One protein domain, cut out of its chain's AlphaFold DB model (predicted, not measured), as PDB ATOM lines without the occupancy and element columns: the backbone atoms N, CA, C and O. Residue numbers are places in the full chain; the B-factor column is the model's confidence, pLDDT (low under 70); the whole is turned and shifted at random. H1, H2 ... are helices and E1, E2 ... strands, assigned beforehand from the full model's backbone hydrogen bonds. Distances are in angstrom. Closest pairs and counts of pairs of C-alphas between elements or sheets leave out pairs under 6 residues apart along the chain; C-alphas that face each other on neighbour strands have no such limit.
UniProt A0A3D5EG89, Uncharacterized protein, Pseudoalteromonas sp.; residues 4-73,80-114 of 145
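What this domain is: This is residues 4 to 73 and 80 to 114 of the 145 residues of an uncharacterized protein of Pseudoalteromonas sp. (UniProt A0A3D5EG89). A small three-stranded sheet has one long helix, H1, packed slantwise over one face, with residues 5 to 11 sticking out at the start, 8 to 11 of them in H1. The short helices H3 and H4 lie by the end of the sheet where E1 and E2 begin, H2 packs on H3, and a long unnamed loop, residues 27 to 47, leads from H1 to H2. The printed part has 105 residues, of mixed class, in the order H1 H2 E1 H3 E2 E3 H4; the sheet, E1 E2 E3, is mixed. It is compact, with a radius of gyration of the C-alphas of 13.8 A and spans of 40 by 33 by 25 A.

Where its parts are: H1, residues 8 to 26, begins at C-alpha 8 (138.255, 222.960, 83.971) and measures 26.7 A. H2 is residues 48 to 51. E1, residues 62 to 68, spans 19.8 A, and H3, residues 80 to 88, 12.0 A. E2, residues 93 to 99, spans 19.5 A, and E3, residues 104 to 108, 13.6 A. H4, residues 110 to 114, ends at C-alpha 114 (151.284, 220.144, 107.989).

How they stand to each other: E1 and E2 are parallel at 23 degrees, with N 64 and O 94 2.9 A apart. E2 and E3 form an antiparallel hairpin at 161 degrees, with N 97 and O 106 2.8 A apart. H1 on one face makes two layers, helix over sheet, at a height of 6.7 A; the C-alphas of Ala 19 and Gly 67 are closest to each other, 5.0 A. H3 and H4 only graze the sheet. H2 touches H3, closest at C-alphas 49 and 83, 4.7 A. Every O i to N i+4 pair is within hydrogen-bond range in H1, H3 and H4; H2 is too short for one.

The domain as a whole: Residues 74 to 79 are not printed; C-alphas 73 and 80 are 16.5 A apart. The link H1 to H2 is long. Residues 4 to 6 and 8 to 15 have pLDDT under 70.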
ATOM      1  N   LYS A   4     130.346 219.097  86.835       53.62
ATOM      2  CA  LYS A   4     131.514 218.269  86.484       53.62
ATOM      3  C   LYS A   4     131.820 218.233  84.978       53.62
ATOM      4  O   LYS A   4     132.976 218.018  84.627       53.62
ATOM      5  N   ASP A   5     130.835 218.522  84.126       53.59
ATOM      6  CA  ASP A   5     130.944 218.427  82.660       53.59
ATOM      7  C   ASP A   5     131.501 219.713  82.015       53.59
ATOM      8  O   ASP A   5     131.773 219.752  80.817       53.59
ATOM      9  N   LYS A   6     131.660 220.796  82.791       65.06
ATOM     10  CA  LYS A   6     132.170 222.084  82.291       65.06
ATOM     11  C   LYS A   6     133.700 222.065  82.101       65.06
ATOM     12  O   LYS A   6     134.399 221.342  82.822       65.06
ATOM     13  N   PRO A   7     134.263 222.911  81.211       73.25
ATOM     14  CA  PRO A   7     135.711 223.091  81.093       73.25
ATOM     15  C   PRO A   7     136.360 223.385  82.452       73.25
ATOM     16  O   PRO A   7     135.783 224.089  83.285       73.25
ATOM     17  N   PHE A   8     137.556 222.836  82.686       62.62
ATOM     18  CA  PHE A   8     138.255 222.960  83.971       62.62
ATOM     19  C   PHE A   8     138.427 224.419  84.405       62.62
ATOM     20  O   PHE A   8     138.161 224.725  85.558       62.62
ATOM     21  N   GLU A   9     138.763 225.331  83.490       64.88
ATOM     22  CA  GLU A   9     138.916 226.758  83.807       64.88
ATOM     23  C   GLU A   9     137.623 227.400  84.328       64.88
ATOM     24  O   GLU A   9     137.648 228.180  85.281       64.88
ATOM     25  N   THR A  10     136.477 227.050  83.737       65.75
ATOM     26  CA  THR A  10     135.161 227.545  84.162       65.75
ATOM     27  C   THR A  10     134.785 226.999  85.535       65.75
ATOM     28  O   THR A  10     134.270 227.738  86.372       65.75
ATOM     29  N   ARG A  11     135.069 225.713  85.785       63.47
ATOM     30  CA  ARG A  11     134.861 225.092  87.099       63.47
ATOM     31  C   ARG A  11     135.785 225.700  88.147       63.47
ATOM     32  O   ARG A  11     135.323 226.029  89.226       63.47
ATOM     33  N   PHE A  12     137.057 225.892  87.812       59.78
ATOM     34  CA  PHE A  12     138.083 226.424  88.703       59.78
ATOM     35  C   PHE A  12     137.752 227.841  89.178       59.78
ATOM     36  O   PHE A  12     137.802 228.099  90.377       59.78
ATOM     37  N   LYS A  13     137.332 228.731  88.264       65.88
ATOM     38  CA  LYS A  13     136.871 230.080  88.632       65.88
ATOM     39  C   LYS A  13     135.686 230.022  89.598       65.88
ATOM     40  O   LYS A  13     135.755 230.594  90.677       65.88
ATOM     41  N   ALA A  14     134.646 229.268  89.247       68.62
ATOM     42  CA  ALA A  14     133.460 229.150  90.090       68.62
ATOM     43  C   ALA A  14     133.755 228.497  91.454       68.62
ATOM     44  O   ALA A  14     133.189 228.911  92.454       68.62
ATOM     45  N   MET A  15     134.644 227.500  91.519       65.00
ATOM     46  CA  MET A  15     135.008 226.827  92.775       65.00
ATOM     47  C   MET A  15     135.766 227.742  93.740       65.00
ATOM     48  O   MET A  15     135.497 227.682  94.936       65.00
ATOM     49  N   GLY A  16     136.701 228.557  93.233       70.75
ATOM     50  CA  GLY A  16     137.393 229.559  94.050       70.75
ATOM     51  C   GLY A  16     136.412 230.581  94.615       70.75
ATOM     52  O   GLY A  16     136.359 230.763  95.826       70.75
ATOM     53  N   ASP A  17     135.545 231.122  93.751       84.50
ATOM     54  CA  ASP A  17     134.520 232.093  94.160       84.50
ATOM     55  C   ASP A  17     133.590 231.513  95.237       84.50
ATOM     56  O   ASP A  17     133.324 232.165  96.235       84.50
ATOM     57  N   ILE A  18     133.153 230.256  95.094       91.69
ATOM     58  CA  ILE A  18     132.261 229.599  96.062       91.69
ATOM     59  C   ILE A  18     132.902 229.465  97.454       91.69
ATOM     60  O   ILE A  18     132.226 229.684  98.457       91.69
ATOM     61  N   ALA A  19     134.176 229.076  97.533       94.06
ATOM     62  CA  ALA A  19     134.855 228.914  98.819       94.06
ATOM     63  C   ALA A  19     135.135 230.264  99.492       94.06
ATOM     64  O   ALA A  19     134.931 230.394 100.696       94.06
ATOM     65  N   GLU A  20     135.552 231.262  98.711       94.75
ATOM     66  CA  GLU A  20     135.751 232.632  99.191       94.75
ATOM     67  C   GLU A  20     134.438 233.254  99.679       94.75
ATOM     68  O   GLU A  20     134.413 233.825 100.762       94.75
ATOM     69  N   THR A  21     133.329 233.080  98.951       95.50
ATOM     70  CA  THR A  21     132.006 233.537  99.406       95.50
ATOM     71  C   THR A  21     131.591 232.850 100.705       95.50
ATOM     72  O   THR A  21     131.162 233.525 101.634       95.50
ATOM     73  N   ALA A  22     131.769 231.527 100.818       96.81
ATOM     74  CA  ALA A  22     131.455 230.813 102.057       96.81
ATOM     75  C   ALA A  22     132.278 231.339 103.247       96.81
ATOM     76  O   ALA A  22     131.728 231.532 104.329       96.81
ATOM     77  N   PHE A  23     133.567 231.623 103.036       97.75
ATOM     78  CA  PHE A  23     134.404 232.272 104.041       97.75
ATOM     79  C   PHE A  23     133.861 233.659 104.411       97.75
ATOM     80  O   PHE A  23     133.629 233.927 105.586       97.75
ATOM     81  N   GLU A  24     133.603 234.522 103.428       97.38
ATOM     82  CA  GLU A  24     133.145 235.897 103.662       97.38
ATOM     83  C   GLU A  24     131.801 235.969 104.403       97.38
ATOM     84  O   GLU A  24     131.582 236.890 105.188       97.38
ATOM     85  N   GLU A  25     130.915 234.995 104.185       97.19
ATOM     86  CA  GLU A  25     129.598 234.924 104.827       97.19
ATOM     87  C   GLU A  25     129.625 234.288 106.225       97.19
ATOM     88  O   GLU A  25     128.797 234.631 107.071       97.19
ATOM     89  N   ARG A  26     130.527 233.327 106.468       97.06
ATOM     90  CA  ARG A  26     130.479 232.457 107.661       97.06
ATOM     91  C   ARG A  26     131.600 232.702 108.651       97.06
ATOM     92  O   ARG A  26     131.477 232.312 109.813       97.06
ATOM     93  N   TYR A  27     132.706 233.301 108.223       95.62
ATOM     94  CA  TYR A  27     133.858 233.471 109.090       95.62
ATOM     95  C   TYR A  27     133.560 234.512 110.174       95.62
ATOM     96  O   TYR A  27     133.378 235.695 109.905       95.62
ATOM     97  N   GLY A  28     133.498 234.063 111.428       92.06
ATOM     98  CA  GLY A  28     132.993 234.854 112.558       92.06
ATOM     99  C   GLY A  28     133.933 235.937 113.101       92.06
ATOM    100  O   GLY A  28     133.721 236.405 114.218       92.06
ATOM    101  N   ALA A  29     134.986 236.312 112.373       94.19
ATOM    102  CA  ALA A  29     135.975 237.299 112.804       94.19
ATOM    103  C   ALA A  29     136.177 238.388 111.745       94.19
ATOM    104  O   ALA A  29     135.936 238.171 110.564       94.19
ATOM    105  N   ASN A  30     136.668 239.555 112.166       97.31
ATOM    106  CA  ASN A  30     136.995 240.639 111.241       97.31
ATOM    107  C   ASN A  30     138.199 240.263 110.366       97.31
ATOM    108  O   ASN A  30     139.230 239.813 110.874       97.31
ATOM    109  N   PHE A  31     138.085 240.522 109.066       98.31
ATOM    110  CA  PHE A  31     139.131 240.276 108.082       98.31
ATOM    111  C   PHE A  31     139.169 241.376 107.019       98.31
ATOM    112  O   PHE A  31     138.214 242.129 106.829       98.31
ATOM    113  N   VAL A  32     140.277 241.430 106.286       97.88
ATOM    114  CA  VAL A  32     140.415 242.177 105.031       97.88
ATOM    115  C   VAL A  32     140.945 241.243 103.948       97.88
ATOM    116  O   VAL A  32     141.731 240.342 104.245       97.88
ATOM    117  N   ARG A  33     140.546 241.452 102.687       97.12
ATOM    118  CA  ARG A  33     141.218 240.790 101.558       97.12
ATOM    119  C   ARG A  33     142.669 241.264 101.480       97.12
ATOM    120  O   ARG A  33     142.936 242.459 101.593       97.12
ATOM    121  N   PHE A  34     143.582 240.323 101.282       97.19
ATOM    122  CA  PHE A  34     145.027 240.548 101.296       97.19
ATOM    123  C   PHE A  34     145.703 239.996 100.035       97.19
ATOM    124  O   PHE A  34     146.512 240.684  99.412       97.19
ATOM    125  N   GLY A  35     145.333 238.781  99.634       94.44
ATOM    126  CA  GLY A  35     145.906 238.085  98.490       94.44
ATOM    127  C   GLY A  35     145.519 238.675  97.131       94.44
ATOM    128  O   GLY A  35     144.654 239.543  96.986       94.44
ATOM    129  N   LEU A  36     146.180 238.171  96.088       90.62
ATOM    130  CA  LEU A  36     145.959 238.601  94.711       90.62
ATOM    131  C   LEU A  36     144.647 238.030  94.150       90.62
ATOM    132  O   LEU A  36     144.609 236.901  93.663       90.62
ATOM    133  N   ASN A  37     143.592 238.844  94.109       89.00
ATOM    134  CA  ASN A  37     142.327 238.455  93.487       89.00
ATOM    135  C   ASN A  37     142.344 238.692  91.968       89.00
ATOM    136  O   ASN A  37     142.065 239.793  91.492       89.00
ATOM    137  N   ARG A  38     142.677 237.641  91.205       84.62
ATOM    138  CA  ARG A  38     142.614 237.611  89.726       84.62
ATOM    139  C   ARG A  38     143.234 238.854  89.058       84.62
ATOM    140  O   ARG A  38     142.607 239.447  88.176       84.62
ATOM    141  N   PRO A  39     144.456 239.269  89.446       89.50
ATOM    142  CA  PRO A  39     145.060 240.463  88.877       89.50
ATOM    143  C   PRO A  39     145.332 240.262  87.376       89.50
ATOM    144  O   PRO A  39     145.542 239.125  86.937       89.50
ATOM    145  N   PRO A  40     145.409 241.341  86.576       92.38
ATOM    146  CA  PRO A  40     145.753 241.278  85.154       92.38
ATOM    147  C   PRO A  40     147.260 241.017  84.941       92.38
ATOM    148  O   PRO A  40     147.934 241.713  84.187       92.38
ATOM    149  N   LEU A  41     147.815 240.022  85.639       92.25
ATOM    150  CA  LEU A  41     149.227 239.657  85.650       92.25
ATOM    151  C   LEU A  41     149.402 238.201  85.217       92.25
ATOM    152  O   LEU A  41     148.581 237.329  85.513       92.25
ATOM    153  N   LYS A  42     150.533 237.899  84.572       92.06
ATOM    154  CA  LYS A  42     150.933 236.515  84.297       92.06
ATOM    155  C   LYS A  42     151.351 235.844  85.606       92.06
ATOM    156  O   LYS A  42     152.529 235.824  85.949       92.06
ATOM    157  N   MET A  43     150.391 235.257  86.320       90.94
ATOM    158  CA  MET A  43     150.617 234.638  87.637       90.94
ATOM    159  C   MET A  43     151.752 233.609  87.628       90.94
ATOM    160  O   MET A  43     152.503 233.515  88.596       90.94
ATOM    161  N   SER A  44     151.928 232.874  86.523       90.19
ATOM    162  CA  SER A  44     153.006 231.891  86.353       90.19
ATOM    163  C   SER A  44     154.420 232.489  86.327       90.19
ATOM    164  O   SER A  44     155.374 231.749  86.555       90.19
ATOM    165  N   ALA A  45     154.559 233.796  86.093       94.06
ATOM    166  CA  ALA A  45     155.833 234.514  86.142       94.06
ATOM    167  C   ALA A  45     156.168 235.061  87.540       94.06
ATOM    168  O   ALA A  45     157.308 235.443  87.782       94.06
ATOM    169  N   LEU A  46     155.200 235.100  88.463       95.06
ATOM    170  CA  LEU A  46     155.432 235.575  89.827       95.06
ATOM    171  C   LEU A  46     156.135 234.501  90.677       95.06
ATOM    172  O   LEU A  46     155.815 233.317  90.513       95.06
ATOM    173  N   PRO A  47     157.022 234.889  91.616       95.50
ATOM    174  CA  PRO A  47     157.570 233.985  92.626       95.50
ATOM    175  C   PRO A  47     156.465 233.248  93.409       95.50
ATOM    176  O   PRO A  47     155.419 233.852  93.667       95.50
ATOM    177  N   PRO A  48     156.675 231.984  93.835       94.19
ATOM    178  CA  PRO A  48     155.668 231.211  94.569       94.19
ATOM    179  C   PRO A  48     155.121 231.921  95.810       94.19
ATOM    180  O   PRO A  48     153.911 231.938  96.000       94.19
ATOM    181  N   VAL A  49     155.984 232.577  96.590       96.38
ATOM    182  CA  VAL A  49     155.589 233.319  97.801       96.38
ATOM    183  C   VAL A  49     154.575 234.425  97.493       96.38
ATOM    184  O   VAL A  49     153.597 234.563  98.215       96.38
ATOM    185  N   ILE A  50     154.755 235.160  96.389       96.25
ATOM    186  CA  ILE A  50     153.813 236.208  95.961       96.25
ATOM    187  C   ILE A  50     152.537 235.581  95.389       96.25
ATOM    188  O   ILE A  50     151.431 236.038  95.668       96.25
ATOM    189  N   ARG A  51     152.674 234.522  94.583       94.81
ATOM    190  CA  ARG A  51     151.535 233.840  93.949       94.81
ATOM    191  C   ARG A  51     150.592 233.204  94.968       94.81
ATOM    192  O   ARG A  51     149.392 233.191  94.727       94.81
ATOM    193  N   TYR A  52     151.144 232.656  96.042       96.06
ATOM    194  CA  TYR A  52     150.419 232.015  97.135       96.06
ATOM    195  C   TYR A  52     150.440 232.902  98.388       96.06
ATOM    196  O   TYR A  52     150.666 232.417  99.495       96.06
ATOM    197  N   THR A  53     150.274 234.213  98.192       97.75
ATOM    198  CA  THR A  53     149.972 235.144  99.288       97.75
ATOM    199  C   THR A  53     148.601 234.778  99.862       97.75
ATOM    200  O   THR A  53     147.688 234.627  99.050       97.75
ATOM    201  N   PRO A  54     148.445 234.675 101.196       98.25
ATOM    202  CA  PRO A  54     147.173 234.335 101.819       98.25
ATOM    203  C   PRO A  54     146.021 235.231 101.370       98.25
ATOM    204  O   PRO A  54     146.195 236.444 101.237       98.25
ATOM    205  N   ASP A  55     144.846 234.644 101.166       97.88
ATOM    206  CA  ASP A  55     143.678 235.353 100.635       97.88
ATOM    207  C   ASP A  55     143.213 236.504 101.537       97.88
ATOM    208  O   ASP A  55     142.898 237.593 101.043       97.88
ATOM    209  N   TYR A  56     143.226 236.298 102.856       98.62
ATOM    210  CA  TYR A  56     142.746 237.264 103.841       98.62
ATOM    211  C   TYR A  56     143.735 237.474 104.989       98.62
ATOM    212  O   TYR A  56     144.554 236.617 105.324       98.62
ATOM    213  N   LEU A  57     143.613 238.632 105.631       98.56
ATOM    214  CA  LEU A  57     144.317 238.992 106.854       98.56
ATOM    215  C   LEU A  57     143.297 239.319 107.944       98.56
ATOM    216  O   LEU A  57     142.379 240.110 107.736       98.56
ATOM    217  N   THR A  58     143.497 238.739 109.118       98.31
ATOM    218  CA  THR A  58     142.830 239.117 110.369       98.31
ATOM    219  C   THR A  58     143.856 239.757 111.303       98.31
ATOM    220  O   THR A  58     145.054 239.722 111.034       98.31
ATOM    221  N   SER A  59     143.426 240.274 112.453       97.69
ATOM    222  CA  SER A  59     144.368 240.757 113.475       97.69
ATOM    223  C   SER A  59     145.243 239.656 114.097       97.69
ATOM    224  O   SER A  59     146.217 239.980 114.766       97.69
ATOM    225  N   ASN A  60     144.879 238.376 113.931       97.62
ATOM    226  CA  ASN A  60     145.505 237.249 114.634       97.62
ATOM    227  C   ASN A  60     146.142 236.208 113.704       97.62
ATOM    228  O   ASN A  60     146.898 235.357 114.177       97.62
ATOM    229  N   ALA A  61     145.846 236.253 112.407       98.38
ATOM    230  CA  ALA A  61     146.318 235.282 111.435       98.38
ATOM    231  C   ALA A  61     146.137 235.767 109.993       98.38
ATOM    232  O   ALA A  61     145.209 236.521 109.680       98.38
ATOM    233  N   PHE A  62     146.958 235.219 109.104       98.75
ATOM    234  CA  PHE A  62     146.623 235.061 107.698       98.75
ATOM    235  C   PHE A  62     145.631 233.911 107.517       98.75
ATOM    236  O   PHE A  62     145.746 232.880 108.182       98.75
ATOM    237  N   VAL A  63     144.692 234.058 106.585       98.56
ATOM    238  CA  VAL A  63     143.766 232.987 106.210       98.56
ATOM    239  C   VAL A  63     143.884 232.703 104.723       98.56
ATOM    240  O   VAL A  63     143.639 233.575 103.893       98.56
ATOM    241  N   GLU A  64     144.249 231.468 104.405       98.31
ATOM    242  CA  GLU A  64     144.149 230.905 103.064       98.31
ATOM    243  C   GLU A  64     142.811 230.177 102.931       98.31
ATOM    244  O   GLU A  64     142.462 229.360 103.787       98.31
ATOM    245  N   VAL A  65     142.074 230.429 101.853       97.56
ATOM    246  CA  VAL A  65     140.772 229.822 101.586       97.56
ATOM    247  C   VAL A  65     140.901 228.828 100.443       97.56
ATOM    248  O   VAL A  65     141.447 229.110  99.377       97.56
ATOM    249  N   GLN A  66     140.380 227.616 100.630       96.31
ATOM    250  CA  GLN A  66     140.389 226.637  99.554       96.31
ATOM    251  C   GLN A  66     139.173 225.713  99.576       96.31
ATOM    252  O   GLN A  66     138.841 225.080 100.574       96.31
ATOM    253  N   GLY A  67     138.528 225.586  98.419       94.81
ATOM    254  CA  GLY A  67     137.424 224.654  98.225       94.81
ATOM    255  C   GLY A  67     137.888 223.233  97.904       94.81
ATOM    256  O   GLY A  67     138.920 223.022  97.260       94.81
ATOM    257  N   LEU A  68     137.069 222.250  98.272       93.12
ATOM    258  CA  LEU A  68     137.091 220.904  97.702       93.12
ATOM    259  C   LEU A  68     135.721 220.538  97.115       93.12
ATOM    260  O   LEU A  68     134.691 221.138  97.436       93.12
ATOM    261  N   GLY A  69     135.727 219.586  96.180       85.12
ATOM    262  CA  GLY A  69     134.556 219.219  95.390       85.12
ATOM    263  C   GLY A  69     134.033 217.810  95.671       85.12
ATOM    264  O   GLY A  69     134.392 217.136  96.636       85.12
ATOM    265  N   GLY A  70     133.174 217.332  94.771       88.06
ATOM    266  CA  GLY A  70     132.529 216.022  94.892       88.06
ATOM    267  C   GLY A  70     133.434 214.805  94.660       88.06
ATOM    268  O   GLY A  70     132.919 213.696  94.680       88.06
ATOM    269  N   ASP A  71     134.734 214.978  94.395       92.19
ATOM    270  CA  ASP A  71     135.721 213.887  94.468       92.19
ATOM    271  C   ASP A  71     136.209 213.642  95.905       92.19
ATOM    272  O   ASP A  71     136.889 212.653  96.156       92.19
ATOM    273  N   GLN A  72     135.819 214.514  96.847       94.69
ATOM    274  CA  GLN A  72     136.066 214.382  98.284       94.69
ATOM    275  C   GLN A  72     137.557 214.216  98.621       94.69
ATOM    276  O   GLN A  72     137.925 213.553  99.592       94.69
ATOM    277  N   MET A  73     138.406 214.881  97.834       95.81
ATOM    278  CA  MET A  73     139.844 214.973  98.046       95.81
ATOM    279  C   MET A  73     140.256 216.440  98.120       95.81
ATOM    280  O   MET A  73     140.055 217.205  97.177       95.81
ATOM    281  N   LYS A  80     152.813 225.416  97.043       97.44
ATOM    282  CA  LYS A  80     151.909 226.215  97.871       97.44
ATOM    283  C   LYS A  80     152.164 225.986  99.358       97.44
ATOM    284  O   LYS A  80     152.236 226.963 100.089       97.44
ATOM    285  N   LEU A  81     152.346 224.742  99.810       97.81
ATOM    286  CA  LEU A  81     152.674 224.476 101.218       97.81
ATOM    287  C   LEU A  81     154.006 225.131 101.616       97.81
ATOM    288  O   LEU A  81     154.095 225.736 102.682       97.81
ATOM    289  N   GLU A  82     155.017 225.073 100.747       97.00
ATOM    290  CA  GLU A  82     156.300 225.758 100.963       97.00
ATOM    291  C   GLU A  82     156.129 227.281 101.082       97.00
ATOM    292  O   GLU A  82     156.659 227.897 102.008       97.00
ATOM    293  N   ALA A  83     155.345 227.893 100.190       97.88
ATOM    294  CA  ALA A  83     155.051 229.322 100.256       97.88
ATOM    295  C   ALA A  83     154.260 229.703 101.519       97.88
ATOM    296  O   ALA A  83     154.587 230.691 102.172       97.88
ATOM    297  N   LEU A  84     153.262 228.910 101.911       98.38
ATOM    298  CA  LEU A  84     152.500 229.146 103.140       98.38
ATOM    299  C   LEU A  84     153.366 228.984 104.396       98.38
ATOM    300  O   LEU A  84     153.142 229.693 105.369       98.38
ATOM    301  N   SER A  85     154.396 228.133 104.367       98.38
ATOM    302  CA  SER A  85     155.376 228.021 105.457       98.38
ATOM    303  C   SER A  85     156.147 229.326 105.660       98.38
ATOM    304  O   SER A  85     156.315 229.786 106.789       98.38
ATOM    305  N   PHE A  86     156.551 229.977 104.562       98.44
ATOM    306  CA  PHE A  86     157.152 231.309 104.621       98.44
ATOM    307  C   PHE A  86     156.204 232.322 105.277       98.44
ATOM    308  O   PHE A  86     156.614 233.029 106.196       98.44
ATOM    309  N   TRP A  87     154.936 232.361 104.858       98.50
ATOM    310  CA  TRP A  87     153.945 233.273 105.436       98.50
ATOM    311  C   TRP A  87     153.656 232.977 106.908       98.50
ATOM    312  O   TRP A  87     153.577 233.912 107.703       98.50
ATOM    313  N   ASN A  88     153.602 231.701 107.292       98.50
ATOM    314  CA  ASN A  88     153.395 231.279 108.674       98.50
ATOM    315  C   ASN A  88     154.519 231.745 109.616       98.50
ATOM    316  O   ASN A  88     154.270 231.990 110.794       98.50
ATOM    317  N   ASN A  89     155.744 231.909 109.107       98.19
ATOM    318  CA  ASN A  89     156.854 232.477 109.880       98.19
ATOM    319  C   ASN A  89     156.718 233.990 110.121       98.19
ATOM    320  O   ASN A  89     157.400 234.525 110.991       98.19
ATOM    321  N   ILE A  90     155.871 234.684 109.356       98.25
ATOM    322  CA  ILE A  90     155.599 236.119 109.513       98.25
ATOM    323  C   ILE A  90     154.394 236.326 110.433       98.25
ATOM    324  O   ILE A  90     154.444 237.135 111.355       98.25
ATOM    325  N   HIS A  91     153.312 235.595 110.178       98.44
ATOM    326  CA  HIS A  91     152.083 235.619 110.962       98.44
ATOM    327  C   HIS A  91     151.419 234.240 110.844       98.44
ATOM    328  O   HIS A  91     151.410 233.704 109.735       98.44
ATOM    329  N   PRO A  92     150.850 233.659 111.922       98.56
ATOM    330  CA  PRO A  92     150.104 232.406 111.853       98.56
ATOM    331  C   PRO A  92     149.225 232.268 110.606       98.56
ATOM    332  O   PRO A  92     148.446 233.167 110.301       98.56
ATOM    333  N   VAL A  93     149.342 231.140 109.907       98.69
ATOM    334  CA  VAL A  93     148.488 230.801 108.765       98.69
ATOM    335  C   VAL A  93     147.416 229.817 109.212       98.69
ATOM    336  O   VAL A  93     147.712 228.749 109.752       98.69
ATOM    337  N   LEU A  94     146.169 230.178 108.935       98.56
ATOM    338  CA  LEU A  94     145.014 229.297 108.998       98.56
ATOM    339  C   LEU A  94     144.605 228.903 107.580       98.56
ATOM    340  O   LEU A  94     144.637 229.723 106.664       98.56
ATOM    341  N   LEU A  95     144.188 227.654 107.406       98.25
ATOM    342  CA  LEU A  95     143.570 227.186 106.172       98.25
ATOM    343  C   LEU A  95     142.076 226.977 106.410       98.25
ATOM    344  O   LEU A  95     141.682 226.037 107.102       98.25
ATOM    345  N   TYR A  96     141.251 227.820 105.803       98.19
ATOM    346  CA  TYR A  96     139.810 227.628 105.738       98.19
ATOM    347  C   TYR A  96     139.467 226.723 104.552       98.19
ATOM    348  O   TYR A  96     139.751 227.043 103.395       98.19
ATOM    349  N   VAL A  97     138.861 225.572 104.834       97.62
ATOM    350  CA  VAL A  97     138.477 224.579 103.830       97.62
ATOM    351  C   VAL A  97     136.964 224.525 103.718       97.62
ATOM    352  O   VAL A  97     136.289 224.236 104.703       97.62
ATOM    353  N   TYR A  98     136.439 224.713 102.507       96.94
ATOM    354  CA  TYR A  98     135.007 224.593 102.228       96.94
ATOM    355  C   TYR A  98     134.690 223.382 101.339       96.94
ATOM    356  O   TYR A  98     135.231 223.224 100.242       96.94
ATOM    357  N   ASP A  99     133.786 222.520 101.798       95.31
ATOM    358  CA  ASP A  99     133.266 221.362 101.069       95.31
ATOM    359  C   ASP A  99     131.933 221.725 100.420       95.31
ATOM    360  O   ASP A  99     130.860 221.543 100.994       95.31
ATOM    361  N   SER A 100     132.005 222.207  99.181       92.81
ATOM    362  CA  SER A 100     130.818 222.626  98.424       92.81
ATOM    363  C   SER A 100     129.843 221.485  98.112       92.81
ATOM    364  O   SER A 100     128.701 221.740  97.741       92.81
ATOM    365  N   HIS A 101     130.265 220.219  98.241       92.38
ATOM    366  CA  HIS A 101     129.388 219.073  98.013       92.38
ATOM    367  C   HIS A 101     128.507 218.757  99.227       92.38
ATOM    368  O   HIS A 101     127.385 218.284  99.051       92.38
ATOM    369  N   LYS A 102     129.019 219.000 100.439       93.94
ATOM    370  CA  LYS A 102     128.325 218.725 101.707       93.94
ATOM    371  C   LYS A 102     127.883 219.981 102.456       93.94
ATOM    372  O   LYS A 102     127.323 219.838 103.534       93.94
ATOM    373  N   ASP A 103     128.151 221.156 101.893       93.75
ATOM    374  CA  ASP A 103     127.868 222.462 102.486       93.75
ATOM    375  C   ASP A 103     128.357 222.573 103.937       93.75
ATOM    376  O   ASP A 103     127.598 222.718 104.893       93.75
ATOM    377  N   ARG A 104     129.670 222.434 104.107       94.88
ATOM    378  CA  ARG A 104     130.327 222.525 105.412       94.88
ATOM    379  C   ARG A 104     131.725 223.087 105.262       94.88
ATOM    380  O   ARG A 104     132.384 222.865 104.244       94.88
ATOM    381  N   ASP A 105     132.199 223.729 106.309       96.62
ATOM    382  CA  ASP A 105     133.541 224.276 106.385       96.62
ATOM    383  C   ASP A 105     134.301 223.769 107.613       96.62
ATOM    384  O   ASP A 105     133.735 223.140 108.510       96.62
ATOM    385  N   ASN A 106     135.619 223.945 107.591       96.75
ATOM    386  CA  ASN A 106     136.478 223.811 108.759       96.75
ATOM    387  C   ASN A 106     137.692 224.733 108.616       96.75
ATOM    388  O   ASN A 106     138.131 225.015 107.502       96.75
ATOM    389  N   THR A 107     138.273 225.154 109.737       97.25
ATOM    390  CA  THR A 107     139.523 225.922 109.759       97.25
ATOM    391  C   THR A 107     140.619 225.091 110.408       97.25
ATOM    392  O   THR A 107     140.470 224.627 111.534       97.25
ATOM    393  N   LEU A 108     141.729 224.906 109.698       97.31
ATOM    394  CA  LEU A 108     142.899 224.188 110.187       97.31
ATOM    395  C   LEU A 108     143.996 225.178 110.565       97.31
ATOM    396  O   LEU A 108     144.284 226.103 109.806       97.31
ATOM    397  N   ASP A 109     144.645 224.950 111.703       97.44
ATOM    398  CA  ASP A 109     145.896 225.629 112.019       97.44
ATOM    399  C   ASP A 109     147.082 225.022 111.247       97.44
ATOM    400  O   ASP A 109     146.985 223.969 110.600       97.44
ATOM    401  N   TRP A 110     148.231 225.692 111.328       97.50
ATOM    402  CA  TRP A 110     149.450 225.263 110.647       97.50
ATOM    403  C   TRP A 110     149.912 223.855 111.050       97.50
ATOM    404  O   TRP A 110     150.342 223.066 110.201       97.50
ATOM    405  N   LYS A 111     149.809 223.505 112.340       97.12
ATOM    406  CA  LYS A 111     150.234 222.195 112.855       97.12
ATOM    407  C   LYS A 111     149.372 221.084 112.259       97.12
ATOM    408  O   LYS A 111     149.901 220.080 111.784       97.12
ATOM    409  N   ARG A 112     148.052 221.268 112.240       96.69
ATOM    410  CA  ARG A 112     147.117 220.299 111.674       96.69
ATOM    411  C   ARG A 112     147.280 220.185 110.164       96.69
ATOM    412  O   ARG A 112     147.334 219.068 109.655       96.69
ATOM    413  N   LEU A 113     147.406 221.310 109.459       96.81
ATOM    414  CA  LEU A 113     147.634 221.330 108.014       96.81
ATOM    415  C   LEU A 113     148.888 220.536 107.624       96.81
ATOM    416  O   LEU A 113     148.843 219.694 106.725       96.81
ATOM    417  N   THR A 114     150.006 220.792 108.303       97.44
ATOM    418  CA  THR A 114     151.284 220.144 107.989       97.44
ATOM    419  C   THR A 114     151.285 218.658 108.335       97.44
ATOM    420  O   THR A 114     151.740 217.872 107.509       97.44
TER     421      THR A 114